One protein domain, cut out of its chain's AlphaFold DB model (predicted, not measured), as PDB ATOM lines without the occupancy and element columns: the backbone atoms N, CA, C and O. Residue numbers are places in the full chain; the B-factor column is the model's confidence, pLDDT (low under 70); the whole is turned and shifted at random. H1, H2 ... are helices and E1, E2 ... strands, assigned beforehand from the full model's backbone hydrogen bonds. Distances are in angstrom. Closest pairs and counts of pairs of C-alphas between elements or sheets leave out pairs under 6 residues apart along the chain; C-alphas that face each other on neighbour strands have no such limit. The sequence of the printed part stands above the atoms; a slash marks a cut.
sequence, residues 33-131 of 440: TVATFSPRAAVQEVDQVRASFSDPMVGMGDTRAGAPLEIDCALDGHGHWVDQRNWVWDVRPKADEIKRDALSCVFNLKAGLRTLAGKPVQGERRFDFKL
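What this domain is: This is residues 33 to 131 of the 440 residues of an uncharacterized protein of Massilia glaciei (UniProt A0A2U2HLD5). What does the domain look like? It is a small sandwich of two sheets face to face, with E1, E2, E5 and E4 in one and E3, E6 and E7 in the other; the strands run roughly along its long axis, the small helix H1 lies beyond one end, and loops of residues 54 to 68 and 110 to 125 lie toward the other end. How is it made up? The printed part has 99 residues, with seven named strands and one named helix in the order E1 E2 E3 E4 E5 H1 E6 E7; it is mostly strand, though only 42 residues are in named elements. The sheets, E1 - E2 - E5 - E4 and E3 - E6 - E7, are antiparallel throughout. Is it compact? It is compact, with a radius of gyration of the C-alphas of 13.7 A, and elongated, spanning 42 by 26 by 18 A.

Where its parts are: Where is the larger sheet? E1 is residues 33 to 38, beginning at C-alpha 33 (196.630, 201.419, 118.478), 14.6 A long; E2 is residues 48 to 53, 16.5 A; E5 is residues 86 to 91, 16.2 A; E4 is residues 77 to 81, 13.8 A. Where are the other elements? E3 is residues 69 to 72, 9.7 A; E6 is residues 104 to 109, 16.8 A; E7 is residues 126 to 130, 13.6 A, ending at C-alpha 130 (174.692, 194.529, 116.602). H1 is residues 97 to 100, 5.8 A.

How they stand to each other: How does the larger sheet pair? The hairpin E1 and E2 has N 38 and O 50 at 3.0 A, E2 and E5 have N 49 and O 89 at 2.8 A, and the hairpin E4 and E5 has N 80 and O 88 at 2.9 A, within hydrogen-bond range. The sheet is twisted, with C-alphas up to 4.1 A off its best plane. How does the smaller sheet pair? E3 and E6 have N 70 and O 108 at 2.8 A, and the hairpin E6 and E7 has N 107 and O 127 at 2.8 A. What lies between the sheets? The closest C-alphas of E1 and E7 are those of Phe 37 and Phe 127, 7.4 A apart; residues 41 to 42 pair with residues 129 to 130 of E7, parallel. E2 and E6 are apart. Where is H1? It is on neither sheet, and it is too short for an O i to N i+4 pair; its one O i to N i+3 pair is within range.

The domain as a whole: How far does it reach? The two C-alphas farthest apart are those of Ile 98 and Ala 117, 42.5 A. Which links are long? E2 to E3, with 15 residues, and E6 to E7, with 16, are long. Is anything missing or uncertain? The printed part has no cut; its mean pLDDT is 90.7, and residues 93 to 97 are under 70.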
ATOM      1  N   THR A  33     197.831 202.240 118.289       92.88
ATOM      2  CA  THR A  33     196.630 201.419 118.478       92.88
ATOM      3  C   THR A  33     195.375 202.188 118.075       92.88
ATOM      4  O   THR A  33     195.394 203.407 117.874       92.88
ATOM      5  N   VAL A  34     194.258 201.471 117.952       95.31
ATOM      6  CA  VAL A  34     192.932 202.099 117.950       95.31
ATOM      7  C   VAL A  34     192.631 202.512 119.387       95.31
ATOM      8  O   VAL A  34     192.424 201.663 120.250       95.31
ATOM      9  N   ALA A  35     192.650 203.817 119.644       94.69
ATOM     10  CA  ALA A  35     192.410 204.398 120.958       94.69
ATOM     11  C   ALA A  35     190.950 204.221 121.388       94.69
ATOM     12  O   ALA A  35     190.683 203.830 122.522       94.69
ATOM     13  N   THR A  36     190.001 204.478 120.484       95.25
ATOM     14  CA  THR A  36     188.574 204.251 120.730       95.25
ATOM     15  C   THR A  36     187.871 203.786 119.461       95.25
ATOM     16  O   THR A  36     188.248 204.139 118.343       95.25
ATOM     17  N   PHE A  37     186.835 202.968 119.639       96.56
ATOM     18  CA  PHE A  37     185.921 202.573 118.572       96.56
ATOM     19  C   PHE A  37     184.501 202.597 119.127       96.56
ATOM     20  O   PHE A  37     184.277 202.029 120.198       96.56
ATOM     21  N   SER A  38     183.575 203.250 118.429       95.19
ATOM     22  CA  SER A  38     182.177 203.398 118.848       95.19
ATOM     23  C   SER A  38     181.244 203.408 117.633       95.19
ATOM     24  O   SER A  38     181.602 204.039 116.636       95.19
ATOM     25  N   PRO A  39     180.049 202.794 117.693       94.50
ATOM     26  CA  PRO A  39     179.519 201.952 118.774       94.50
ATOM     27  C   PRO A  39     180.184 200.565 118.861       94.50
ATOM     28  O   PRO A  39     180.886 200.144 117.944       94.50
ATOM     29  N   ARG A  40     179.954 199.844 119.969       92.31
ATOM     30  CA  ARG A  40     180.383 198.446 120.173       92.31
ATOM     31  C   ARG A  40     179.235 197.592 120.707       92.31
ATOM     32  O   ARG A  40     178.374 198.109 121.416       92.31
ATOM     33  N   ALA A  41     179.280 196.287 120.441       89.44
ATOM     34  CA  ALA A  41     178.313 195.304 120.939       89.44
ATOM     35  C   ALA A  41     176.859 195.680 120.580       89.44
ATOM     36  O   ALA A  41     176.597 196.078 119.452       89.44
ATOM     37  N   ALA A  42     175.887 195.508 121.477       92.19
ATOM     38  CA  ALA A  42     174.481 195.767 121.164       92.19
ATOM     39  C   ALA A  42     174.128 197.261 121.279       92.19
ATOM     40  O   ALA A  42     174.302 197.857 122.340       92.19
ATOM     41  N   VAL A  43     173.570 197.840 120.212       91.81
ATOM     42  CA  VAL A  43     173.076 199.227 120.180       91.81
ATOM     43  C   VAL A  43     171.698 199.312 119.530       91.81
ATOM     44  O   VAL A  43     171.358 198.506 118.669       91.81
ATOM     45  N   GLN A  44     170.881 200.281 119.948       85.12
ATOM     46  CA  GLN A  44     169.515 200.434 119.426       85.12
ATOM     47  C   GLN A  44     169.498 201.099 118.043       85.12
ATOM     48  O   GLN A  44     168.775 200.668 117.142       85.12
ATOM     49  N   GLU A  45     170.325 202.125 117.863       84.62
ATOM     50  CA  GLU A  45     170.410 202.938 116.651       84.62
ATOM     51  C   GLU A  45     171.867 203.278 116.339       84.62
ATOM     52  O   GLU A  45     172.734 203.225 117.215       84.62
ATOM     53  N   VAL A  46     172.144 203.561 115.066       89.06
ATOM     54  CA  VAL A  46     173.481 203.913 114.587       89.06
ATOM     55  C   VAL A  46     173.360 204.867 113.405       89.06
ATOM     56  O   VAL A  46     172.849 204.498 112.351       89.06
ATOM     57  N   ASP A  47     173.859 206.083 113.594       89.94
ATOM     58  CA  ASP A  47     173.976 207.080 112.524       89.94
ATOM     59  C   ASP A  47     175.418 207.185 112.013       89.94
ATOM     60  O   ASP A  47     175.660 207.422 110.832       89.94
ATOM     61  N   GLN A  48     176.393 206.962 112.898       92.44
ATOM     62  CA  GLN A  48     177.818 207.071 112.602       92.44
ATOM     63  C   GLN A  48     178.611 206.037 113.409       92.44
ATOM     64  O   GLN A  48     178.327 205.787 114.581       92.44
ATOM     65  N   VAL A  49     179.644 205.475 112.786       96.19
ATOM     66  CA  VAL A  49     180.692 204.678 113.434       96.19
ATOM     67  C   VAL A  49     181.978 205.498 113.443       96.19
ATOM     68  O   VAL A  49     182.330 206.099 112.434       96.19
ATOM     69  N   ARG A  50     182.701 205.534 114.562       97.12
ATOM     70  CA  ARG A  50     183.947 206.294 114.727       97.12
ATOM     71  C   ARG A  50     185.078 205.396 115.204       97.12
ATOM     72  O   ARG A  50     184.917 204.662 116.177       97.12
ATOM     73  N   ALA A  51     186.235 205.539 114.565       97.44
ATOM     74  CA  ALA A  51     187.501 204.960 114.989       97.44
ATOM     75  C   ALA A  51     188.533 206.073 115.227       97.44
ATOM     76  O   ALA A  51     188.870 206.827 114.310       97.44
ATOM     77  N   SER A  52     189.042 206.163 116.455       97.06
ATOM     78  CA  SER A  52     190.103 207.094 116.844       97.06
ATOM     79  C   SER A  52     191.412 206.341 117.054       97.06
ATOM     80  O   SER A  52     191.429 205.302 117.710       97.06
ATOM     81  N   PHE A  53     192.518 206.872 116.542       96.88
ATOM     82  CA  PHE A  53     193.850 206.266 116.623       96.88
ATOM     83  C   PHE A  53     194.760 207.020 117.605       96.88
ATOM     84  O   PHE A  53     194.638 208.235 117.780       96.88
ATOM     85  N   SER A  54     195.691 206.308 118.250       95.62
ATOM     86  CA  SER A  54     196.629 206.892 119.226       95.62
ATOM     87  C   SER A  54     197.629 207.873 118.601       95.62
ATOM     88  O   SER A  54     198.063 208.822 119.254       95.62
ATOM     89  N   ASP A  55     197.961 207.674 117.325       95.31
ATOM     90  CA  ASP A  55     198.960 208.426 116.566       95.31
ATOM     91  C   ASP A  55     198.328 208.976 115.268       95.31
ATOM     92  O   ASP A  55     197.360 208.396 114.769       95.31
ATOM     93  N   PRO A  56     198.859 210.072 114.684       95.69
ATOM     94  CA  PRO A  56     198.419 210.570 113.378       95.69
ATOM     95  C   PRO A  56     198.530 209.498 112.287       95.69
ATOM     96  O   PRO A  56     199.603 208.938 112.066       95.69
ATOM     97  N   MET A  57     197.427 209.229 111.594       95.38
ATOM     98  CA  MET A  57     197.313 208.241 110.519       95.38
ATOM     99  C   MET A  57     197.431 208.872 109.135       95.38
ATOM    100  O   MET A  57     198.005 208.266 108.235       95.38
ATOM    101  N   VAL A  58     196.908 210.088 108.972       95.38
ATOM    102  CA  VAL A  58     196.832 210.794 107.686       95.38
ATOM    103  C   VAL A  58     197.371 212.216 107.798       95.38
ATOM    104  O   VAL A  58     197.443 212.787 108.890       95.38
ATOM    105  N   GLY A  59     197.759 212.794 106.660       92.94
ATOM    106  CA  GLY A  59     198.120 214.207 106.575       92.94
ATOM    107  C   GLY A  59     196.920 215.110 106.873       92.94
ATOM    108  O   GLY A  59     195.774 214.748 106.613       92.94
ATOM    109  N   MET A  60     197.168 216.300 107.426       88.06
ATOM    110  CA  MET A  60     196.089 217.269 107.644       88.06
ATOM    111  C   MET A  60     195.513 217.701 106.290       88.06
ATOM    112  O   MET A  60     196.267 218.127 105.422       88.06
ATOM    113  N   GLY A  61     194.194 217.583 106.115       81.31
ATOM    114  CA  GLY A  61     193.517 217.960 104.869       81.31
ATOM    115  C   GLY A  61     193.696 216.982 103.700       81.31
ATOM    116  O   GLY A  61     193.348 217.332 102.575       81.31
ATOM    117  N   ASP A  62     194.219 215.771 103.927       85.81
ATOM    118  CA  ASP A  62     194.328 214.759 102.870       85.81
ATOM    119  C   ASP A  62     192.969 214.107 102.569       85.81
ATOM    120  O   ASP A  62     192.516 213.191 103.257       85.81
ATOM    121  N   THR A  63     192.319 214.569 101.501       81.31
ATOM    122  CA  THR A  63     191.022 214.056 101.037       81.31
ATOM    123  C   THR A  63     191.119 212.745 100.254       81.31
ATOM    124  O   THR A  63     190.090 212.140  99.956       81.31
ATOM    125  N   ARG A  64     192.332 212.289  99.908       85.31
ATOM    126  CA  ARG A  64     192.566 211.040  99.158       85.31
ATOM    127  C   ARG A  64     192.980 209.881 100.057       85.31
ATOM    128  O   ARG A  64     193.159 208.766  99.563       85.31
ATOM    129  N   ALA A  65     193.134 210.124 101.356       89.31
ATOM    130  CA  ALA A  65     193.488 209.088 102.303       89.31
ATOM    131  C   ALA A  65     192.441 207.963 102.307       89.31
ATOM    132  O   ALA A  65     191.243 208.185 102.491       89.31
ATOM    133  N   GLY A  66     192.906 206.729 102.111       89.75
ATOM    134  CA  GLY A  66     192.039 205.555 102.114       89.75
ATOM    135  C   GLY A  66     191.432 205.273 103.493       89.75
ATOM    136  O   GLY A  66     191.973 205.662 104.530       89.75
ATOM    137  N   ALA A  67     190.317 204.539 103.513       94.31
ATOM    138  CA  ALA A  67     189.720 204.062 104.759       94.31
ATOM    139  C   ALA A  67     190.682 203.107 105.503       94.31
ATOM    140  O   ALA A  67     191.272 202.236 104.850       94.31
ATOM    141  N   PRO A  68     190.820 203.213 106.839       95.31
ATOM    142  CA  PRO A  68     191.708 202.360 107.637       95.31
ATOM    143  C   PRO A  68     191.120 200.968 107.927       95.31
ATOM    144  O   PRO A  68     191.846 200.060 108.339       95.31
ATOM    145  N   LEU A  69     189.812 200.800 107.719       96.19
ATOM    146  CA  LEU A  69     189.051 199.595 108.034       96.19
ATOM    147  C   LEU A  69     188.387 199.035 106.765       96.19
ATOM    148  O   LEU A  69     188.001 199.785 105.867       96.19
ATOM    149  N   GLU A  70     188.258 197.717 106.708       96.00
ATOM    150  CA  GLU A  70     187.351 196.986 105.823       96.00
ATOM    151  C   GLU A  70     186.025 196.776 106.557       96.00
ATOM    152  O   GLU A  70     186.019 196.422 107.739       96.00
ATOM    153  N   ILE A  71     184.912 197.027 105.869       95.50
ATOM    154  CA  ILE A  71     183.571 197.038 106.457       95.50
ATOM    155  C   ILE A  71     182.778 195.881 105.863       95.50
ATOM    156  O   ILE A  71     182.574 195.837 104.651       95.50
ATOM    157  N   ASP A  72     182.314 194.980 106.721       94.88
ATOM    158  CA  ASP A  72     181.370 193.915 106.388       94.88
ATOM    159  C   ASP A  72     180.046 194.207 107.104       94.88
ATOM    160  O   ASP A  72     179.901 194.018 108.316       94.88
ATOM    161  N   CYS A  73     179.116 194.814 106.370       91.69
ATOM    162  CA  CYS A  73     177.852 195.312 106.892       91.69
ATOM    163  C   CYS A  73     176.845 195.419 105.744       91.69
ATOM    164  O   CYS A  73     177.177 195.915 104.670       91.69
ATOM    165  N   ALA A  74     175.597 195.001 105.972       90.00
ATOM    166  CA  ALA A  74     174.534 195.148 104.973       90.00
ATOM    167  C   ALA A  74     174.064 196.606 104.811       90.00
ATOM    168  O   ALA A  74     173.374 196.924 103.840       90.00
ATOM    169  N   LEU A  75     174.401 197.488 105.762       89.31
ATOM    170  CA  LEU A  75     174.051 198.901 105.682       89.31
ATOM    171  C   LEU A  75     174.956 199.644 104.716       89.31
ATOM    172  O   LEU A  75     176.172 199.488 104.676       89.31
ATOM    173  N   ASP A  76     174.308 200.537 103.996       88.56
ATOM    174  CA  ASP A  76     174.929 201.484 103.108       88.56
ATOM    175  C   ASP A  76     175.540 202.650 103.904       88.56
ATOM    176  O   ASP A  76     174.847 203.290 104.694       88.56
ATOM    177  N   GLY A  77     176.804 202.998 103.659       90.12
ATOM    178  CA  GLY A  77     177.452 204.127 104.336       90.12
ATOM    179  C   GLY A  77     178.698 204.638 103.622       90.12
ATOM    180  O   GLY A  77     179.172 204.024 102.664       90.12
ATOM    181  N   HIS A  78     179.221 205.778 104.076       92.38
ATOM    182  CA  HIS A  78     180.406 206.416 103.504       92.38
ATOM    183  C   HIS A  78     181.433 206.753 104.582       92.38
ATOM    184  O   HIS A  78     181.094 207.270 105.640       92.38
ATOM    185  N   GLY A  79     182.694 206.418 104.313       93.75
ATOM    186  CA  GLY A  79     183.793 206.615 105.251       93.75
ATOM    187  C   GLY A  79     184.645 207.819 104.888       93.75
ATOM    188  O   GLY A  79     185.009 207.967 103.722       93.75
ATOM    189  N   HIS A  80     185.016 208.635 105.871       94.56
ATOM    190  CA  HIS A  80     185.909 209.770 105.672       94.56
ATOM    191  C   HIS A  80     186.736 210.090 106.926       94.56
ATOM    192  O   HIS A  80     186.375 209.746 108.051       94.56
ATOM    193  N   TRP A  81     187.884 210.736 106.729       95.81
ATOM    194  CA  TRP A  81     188.711 211.245 107.823       95.81
ATOM    195  C   TRP A  81     188.194 212.614 108.266       95.81
ATOM    196  O   TRP A  81     188.034 213.507 107.438       95.81
ATOM    197  N   VAL A  82     187.930 212.771 109.563       94.12
ATOM    198  CA  VAL A  82     187.519 214.053 110.169       94.12
ATOM    199  C   VAL A  82     188.749 214.882 110.527       94.12
ATOM    200  O   VAL A  82     188.761 216.099 110.370       94.12
ATOM    201  N   ASP A  83     189.801 214.210 110.988       94.25
ATOM    202  CA  ASP A  83     191.109 214.794 111.251       94.25
ATOM    203  C   ASP A  83     192.211 213.732 111.092       94.25
ATOM    204  O   ASP A  83     191.974 212.629 110.600       94.25
ATOM    205  N   GLN A  84     193.435 214.055 111.514       95.69
ATOM    206  CA  GLN A  84     194.595 213.173 111.372       95.69
ATOM    207  C   GLN A  84     194.481 211.838 112.127       95.69
ATOM    208  O   GLN A  84     195.260 210.927 111.850       95.69
ATOM    209  N   ARG A  85     193.587 211.724 113.114       95.94
ATOM    210  CA  ARG A  85     193.464 210.575 114.028       95.94
ATOM    211  C   ARG A  85     192.059 209.994 114.085       95.94
ATOM    212  O   ARG A  85     191.901 208.905 114.624       95.94
ATOM    213  N   ASN A  86     191.053 210.691 113.574       96.38
ATOM    214  CA  ASN A  86     189.656 210.300 113.669       96.38
ATOM    215  C   ASN A  86     189.095 210.000 112.284       96.38
ATOM    216  O   ASN A  86     188.975 210.886 111.437       96.38
ATOM    217  N   TRP A  87     188.712 208.745 112.083       96.88
ATOM    218  CA  TRP A  87     187.973 208.305 110.911       96.88
ATOM    219  C   TRP A  87     186.539 207.972 111.306       96.88
ATOM    220  O   TRP A  87     186.299 207.366 112.354       96.88
ATOM    221  N   VAL A  88     185.589 208.366 110.466       96.50
ATOM    222  CA  VAL A  88     184.169 208.087 110.664       96.50
ATOM    223  C   VAL A  88     183.590 207.374 109.456       96.50
ATOM    224  O   VAL A  88     184.051 207.551 108.329       96.50
ATOM    225  N   TRP A  89     182.570 206.566 109.705       95.75
ATOM    226  CA  TRP A  89     181.714 205.973 108.697       95.75
ATOM    227  C   TRP A  89     180.273 206.342 108.995       95.75
ATOM    228  O   TRP A  89     179.691 205.877 109.975       95.75
ATOM    229  N   ASP A  90     179.716 207.206 108.161       93.25
ATOM    230  CA  ASP A  90     178.348 207.676 108.288       93.25
ATOM    231  C   ASP A  90     177.411 206.735 107.549       93.25
ATOM    232  O   ASP A  90     177.537 206.503 106.336       93.25
ATOM    233  N   VAL A  91     176.439 206.221 108.291       90.19
ATOM    234  CA  VAL A  91     175.379 205.378 107.757       90.19
ATOM    235  C   VAL A  91     174.467 206.264 106.920       90.19
ATOM    236  O   VAL A  91     174.009 207.312 107.374       90.19
ATOM    237  N   ARG A  92     174.188 205.871 105.674       84.06
ATOM    238  CA  ARG A  92     173.256 206.628 104.834       84.06
ATOM    239  C   ARG A  92     171.856 206.536 105.447       84.06
ATOM    240  O   ARG A  92     171.305 205.434 105.520       84.06
ATOM    241  N   PRO A  93     171.231 207.664 105.833       64.06
ATOM    242  CA  PRO A  93     169.876 207.629 106.356       64.06
ATOM    243  C   PRO A  93     168.926 207.065 105.294       64.06
ATOM    244  O   PRO A  93     168.997 207.454 104.128       64.06
ATOM    245  N   LYS A  94     167.969 206.231 105.717       57.56
ATOM    246  CA  LYS A  94     166.790 205.803 104.930       57.56
ATOM    247  C   LYS A  94     167.015 204.760 103.822       57.56
ATOM    248  O   LYS A  94     166.033 204.414 103.164       57.56
ATOM    249  N   ALA A  95     168.222 204.236 103.609       50.09
ATOM    250  CA  ALA A  95     168.434 203.138 102.663       50.09
ATOM    251  C   ALA A  95     168.047 201.799 103.322       50.09
ATOM    252  O   ALA A  95     168.846 201.166 104.001       50.09
ATOM    253  N   ASP A  96     166.777 201.424 103.147       61.06
ATOM    254  CA  ASP A  96     166.159 200.167 103.576       61.06
ATOM    255  C   ASP A  96     166.202 199.901 105.089       61.06
ATOM    256  O   ASP A  96     166.981 199.090 105.578       61.06
ATOM    257  N   GLU A  97     165.268 200.507 105.834       69.88
ATOM    258  CA  GLU A  97     165.054 200.268 107.278       69.88
ATOM    259  C   GLU A  97     164.997 198.769 107.647       69.88
ATOM    260  O   GLU A  97     165.357 198.399 108.759       69.88
ATOM    261  N   ILE A  98     164.598 197.898 106.710       70.75
ATOM    262  CA  ILE A  98     164.552 196.437 106.883       70.75
ATOM    263  C   ILE A  98     165.949 195.807 106.961       70.75
ATOM    264  O   ILE A  98     166.118 194.828 107.677       70.75
ATOM    265  N   LYS A  99     166.972 196.362 106.294       80.81
ATOM    266  CA  LYS A  99     168.352 195.839 106.364       80.81
ATOM    267  C   LYS A  99     168.939 195.902 107.778       80.81
ATOM    268  O   LYS A  99     169.959 195.274 108.036       80.81
ATOM    269  N   ARG A 100     168.315 196.663 108.684       82.69
ATOM    270  CA  ARG A 100     168.698 196.749 110.097       82.69
ATOM    271  C   ARG A 100     168.205 195.571 110.941       82.69
ATOM    272  O   ARG A 100     168.657 195.447 112.075       82.69
ATOM    273  N   ASP A 101     167.303 194.735 110.423       86.94
ATOM    274  CA  ASP A 101     166.726 193.618 111.171       86.94
ATOM    275  C   ASP A 101     167.789 192.589 111.575       86.94
ATOM    276  O   ASP A 101     168.427 191.982 110.716       86.94
ATOM    277  N   ALA A 102     167.985 192.428 112.888       86.38
ATOM    278  CA  ALA A 102     168.938 191.492 113.487       86.38
ATOM    279  C   ALA A 102     170.359 191.608 112.896       86.38
ATOM    280  O   ALA A 102     171.079 190.619 112.741       86.38
ATOM    281  N   LEU A 103     170.756 192.831 112.538       91.19
ATOM    282  CA  LEU A 103     171.983 193.083 111.802       91.19
ATOM    283  C   LEU A 103     173.218 193.033 112.708       91.19
ATOM    284  O   LEU A 103     173.241 193.640 113.776       91.19
ATOM    285  N   SER A 104     174.291 192.409 112.223       93.56
ATOM    286  CA  SER A 104     175.637 192.516 112.794       93.56
ATOM    287  C   SER A 104     176.566 193.156 111.768       93.56
ATOM    288  O   SER A 104     176.606 192.704 110.627       93.56
ATOM    289  N   CYS A 105     177.325 194.175 112.172       94.94
ATOM    290  CA  CYS A 105     178.314 194.828 111.315       94.94
ATOM    291  C   CYS A 105     179.706 194.700 111.914       94.94
ATOM    292  O   CYS A 105     179.894 194.937 113.108       94.94
ATOM    293  N   VAL A 106     180.668 194.306 111.081       96.75
ATOM    294  CA  VAL A 106     182.043 194.006 111.481       96.75
ATOM    295  C   VAL A 106     183.005 194.931 110.744       96.75
ATOM    296  O   VAL A 106     182.914 195.119 109.535       96.75
ATOM    297  N   PHE A 107     183.957 195.485 111.486       96.94
ATOM    298  CA  PHE A 107     184.982 196.397 111.001       96.94
ATOM    299  C   PHE A 107     186.352 195.796 111.299       96.94
ATOM    300  O   PHE A 107     186.720 195.610 112.461       96.94
ATOM    301  N   ASN A 108     187.111 195.489 110.249       97.12
ATOM    302  CA  ASN A 108     188.436 194.885 110.358       97.12
ATOM    303  C   ASN A 108     189.514 195.897 109.973       97.12
ATOM    304  O   ASN A 108     189.437 196.517 108.917       97.12
ATOM    305  N   LEU A 109     190.552 196.064 110.796       96.00
ATOM    306  CA  LEU A 109     191.704 196.888 110.429       96.00
ATOM    307  C   LEU A 109     192.430 196.270 109.236       96.00
ATOM    308  O   LEU A 109     192.845 195.104 109.295       96.00
ATOM    309  N   LYS A 110     192.678 197.088 108.209       95.25
ATOM    310  CA  LYS A 110     193.415 196.662 107.016       95.25
ATOM    311  C   LYS A 110     194.771 196.057 107.371       95.25
ATOM    312  O   LYS A 110     195.478 196.506 108.286       95.25
ATOM    313  N   ALA A 111     195.144 195.002 106.653       91.94
ATOM    314  CA  ALA A 111     196.447 194.372 106.813       91.94
ATOM    315  C   ALA A 111     197.568 195.383 106.512       91.94
ATOM    316  O   ALA A 111     197.482 196.160 105.564       91.94
ATOM    317  N   GLY A 112     198.612 195.400 107.345       89.38
ATOM    318  CA  GLY A 112     199.764 196.287 107.148       89.38
ATOM    319  C   GLY A 112     199.512 197.784 107.379       89.38
ATOM    320  O   GLY A 112     200.363 198.581 106.991       89.38
ATOM    321  N   LEU A 113     198.395 198.181 108.005       92.81
ATOM    322  CA  LEU A 113     198.102 199.582 108.321       92.81
ATOM    323  C   LEU A 113     199.222 200.217 109.171       92.81
ATOM    324  O   LEU A 113     199.637 199.668 110.197       92.81
ATOM    325  N   ARG A 114     199.698 201.389 108.740       92.31
ATOM    326  CA  ARG A 114     200.760 202.160 109.397       92.31
ATOM    327  C   ARG A 114     200.306 203.587 109.669       92.31
ATOM    328  O   ARG A 114     199.478 204.122 108.939       92.31
ATOM    329  N   THR A 115     200.865 204.188 110.711       93.81
ATOM    330  CA  THR A 115     200.697 205.614 111.011       93.81
ATOM    331  C   THR A 115     201.421 206.478 109.980       93.81
ATOM    332  O   THR A 115     202.265 205.984 109.229       93.81
ATOM    333  N   LEU A 116     201.177 207.789 110.006       92.88
ATOM    334  CA  LEU A 116     201.899 208.769 109.191       92.88
ATOM    335  C   LEU A 116     203.422 208.712 109.425       92.88
ATOM    336  O   LEU A 116     204.205 208.950 108.513       92.88
ATOM    337  N   ALA A 117     203.845 208.338 110.638       92.31
ATOM    338  CA  ALA A 117     205.248 208.143 111.011       92.31
ATOM    339  C   ALA A 117     205.794 206.735 110.675       92.31
ATOM    340  O   ALA A 117     206.893 206.382 111.096       92.31
ATOM    341  N   GLY A 118     205.026 205.892 109.976       90.25
ATOM    342  CA  GLY A 118     205.436 204.550 109.552       90.25
ATOM    343  C   GLY A 118     205.340 203.458 110.626       90.25
ATOM    344  O   GLY A 118     205.674 202.299 110.346       90.25
ATOM    345  N   LYS A 119     204.855 203.776 111.835       92.31
ATOM    346  CA  LYS A 119     204.676 202.785 112.909       92.31
ATOM    347  C   LYS A 119     203.534 201.824 112.555       92.31
ATOM    348  O   LYS A 119     202.497 202.290 112.088       92.31
ATOM    349  N   PRO A 120     203.674 200.508 112.779       91.88
ATOM    350  CA  PRO A 120     202.562 199.581 112.599       91.88
ATOM    351  C   PRO A 120     201.464 199.838 113.641       91.88
ATOM    352  O   PRO A 120     201.770 200.080 114.810       91.88
ATOM    353  N   VAL A 121     200.198 199.740 113.223       92.81
ATOM    354  CA  VAL A 121     199.054 199.740 114.147       92.81
ATOM    355  C   VAL A 121     198.845 198.319 114.686       92.81
ATOM    356  O   VAL A 121     198.672 197.377 113.909       92.81
ATOM    357  N   GLN A 122     198.889 198.156 116.009       89.88
ATOM    358  CA  GLN A 122     198.754 196.878 116.720       89.88
ATOM    359  C   GLN A 122     197.541 196.876 117.673       89.88
ATOM    360  O   GLN A 122     196.838 197.876 117.804       89.88
ATOM    361  N   GLY A 123     197.298 195.741 118.339       91.25
ATOM    362  CA  GLY A 123     196.197 195.559 119.293       91.25
ATOM    363  C   GLY A 123     194.965 194.886 118.684       91.25
ATOM    364  O   GLY A 123     195.085 194.046 117.792       91.25
ATOM    365  N   GLU A 124     193.781 195.237 119.193       93.50
ATOM    366  CA  GLU A 124     192.490 194.747 118.698       93.50
ATOM    367  C   GLU A 124     192.299 195.150 117.226       93.50
ATOM    368  O   GLU A 124     192.442 196.318 116.862       93.50
ATOM    369  N   ARG A 125     192.016 194.169 116.361       93.94
ATOM    370  CA  ARG A 125     191.896 194.379 114.906       93.94
ATOM    371  C   ARG A 125     190.477 194.275 114.373       93.94
ATOM    372  O   ARG A 125     190.261 194.613 113.213       93.94
ATOM    373  N   ARG A 126     189.548 193.771 115.181       95.75
ATOM    374  CA  ARG A 126     188.167 193.497 114.797       95.75
ATOM    375  C   ARG A 126     187.251 194.184 115.788       95.75
ATOM    376  O   ARG A 126     187.381 193.955 116.982       95.75
ATOM    377  N   PHE A 127     186.325 194.974 115.272       96.44
ATOM    378  CA  PHE A 127     185.308 195.659 116.054       96.44
ATOM    379  C   PHE A 127     183.940 195.339 115.471       96.44
ATOM    380  O   PHE A 127     183.800 195.218 114.253       96.44
ATOM    381  N   ASP A 128     182.930 195.204 116.319       95.75
ATOM    382  CA  ASP A 128     181.576 194.924 115.868       95.75
ATOM    383  C   ASP A 128     180.518 195.625 116.712       95.75
ATOM    384  O   ASP A 128     180.706 195.923 117.897       95.75
ATOM    385  N   PHE A 129     179.381 195.864 116.067       95.38
ATOM    386  CA  PHE A 129     178.138 196.188 116.742       95.38
ATOM    387  C   PHE A 129     176.982 195.380 116.149       95.38
ATOM    388  O   PHE A 129     177.046 194.882 115.019       95.38
ATOM    389  N   LYS A 130     175.911 195.261 116.929       94.12
ATOM    390  CA  LYS A 130     174.692 194.529 116.602       94.12
ATOM    391  C   LYS A 130     173.476 195.408 116.836       94.12
ATOM    392  O   LYS A 130     173.391 196.087 117.860       94.12
ATOM    393  N   LEU A 131     172.542 195.356 115.898       91.62
ATOM    394  CA  LEU A 131     171.227 195.971 116.002       91.62
ATOM    395  C   LEU A 131     170.187 194.923 116.409       91.62
ATOM    396  O   LEU A 131     170.328 193.747 116.054       91.62
TER     397      LEU A 131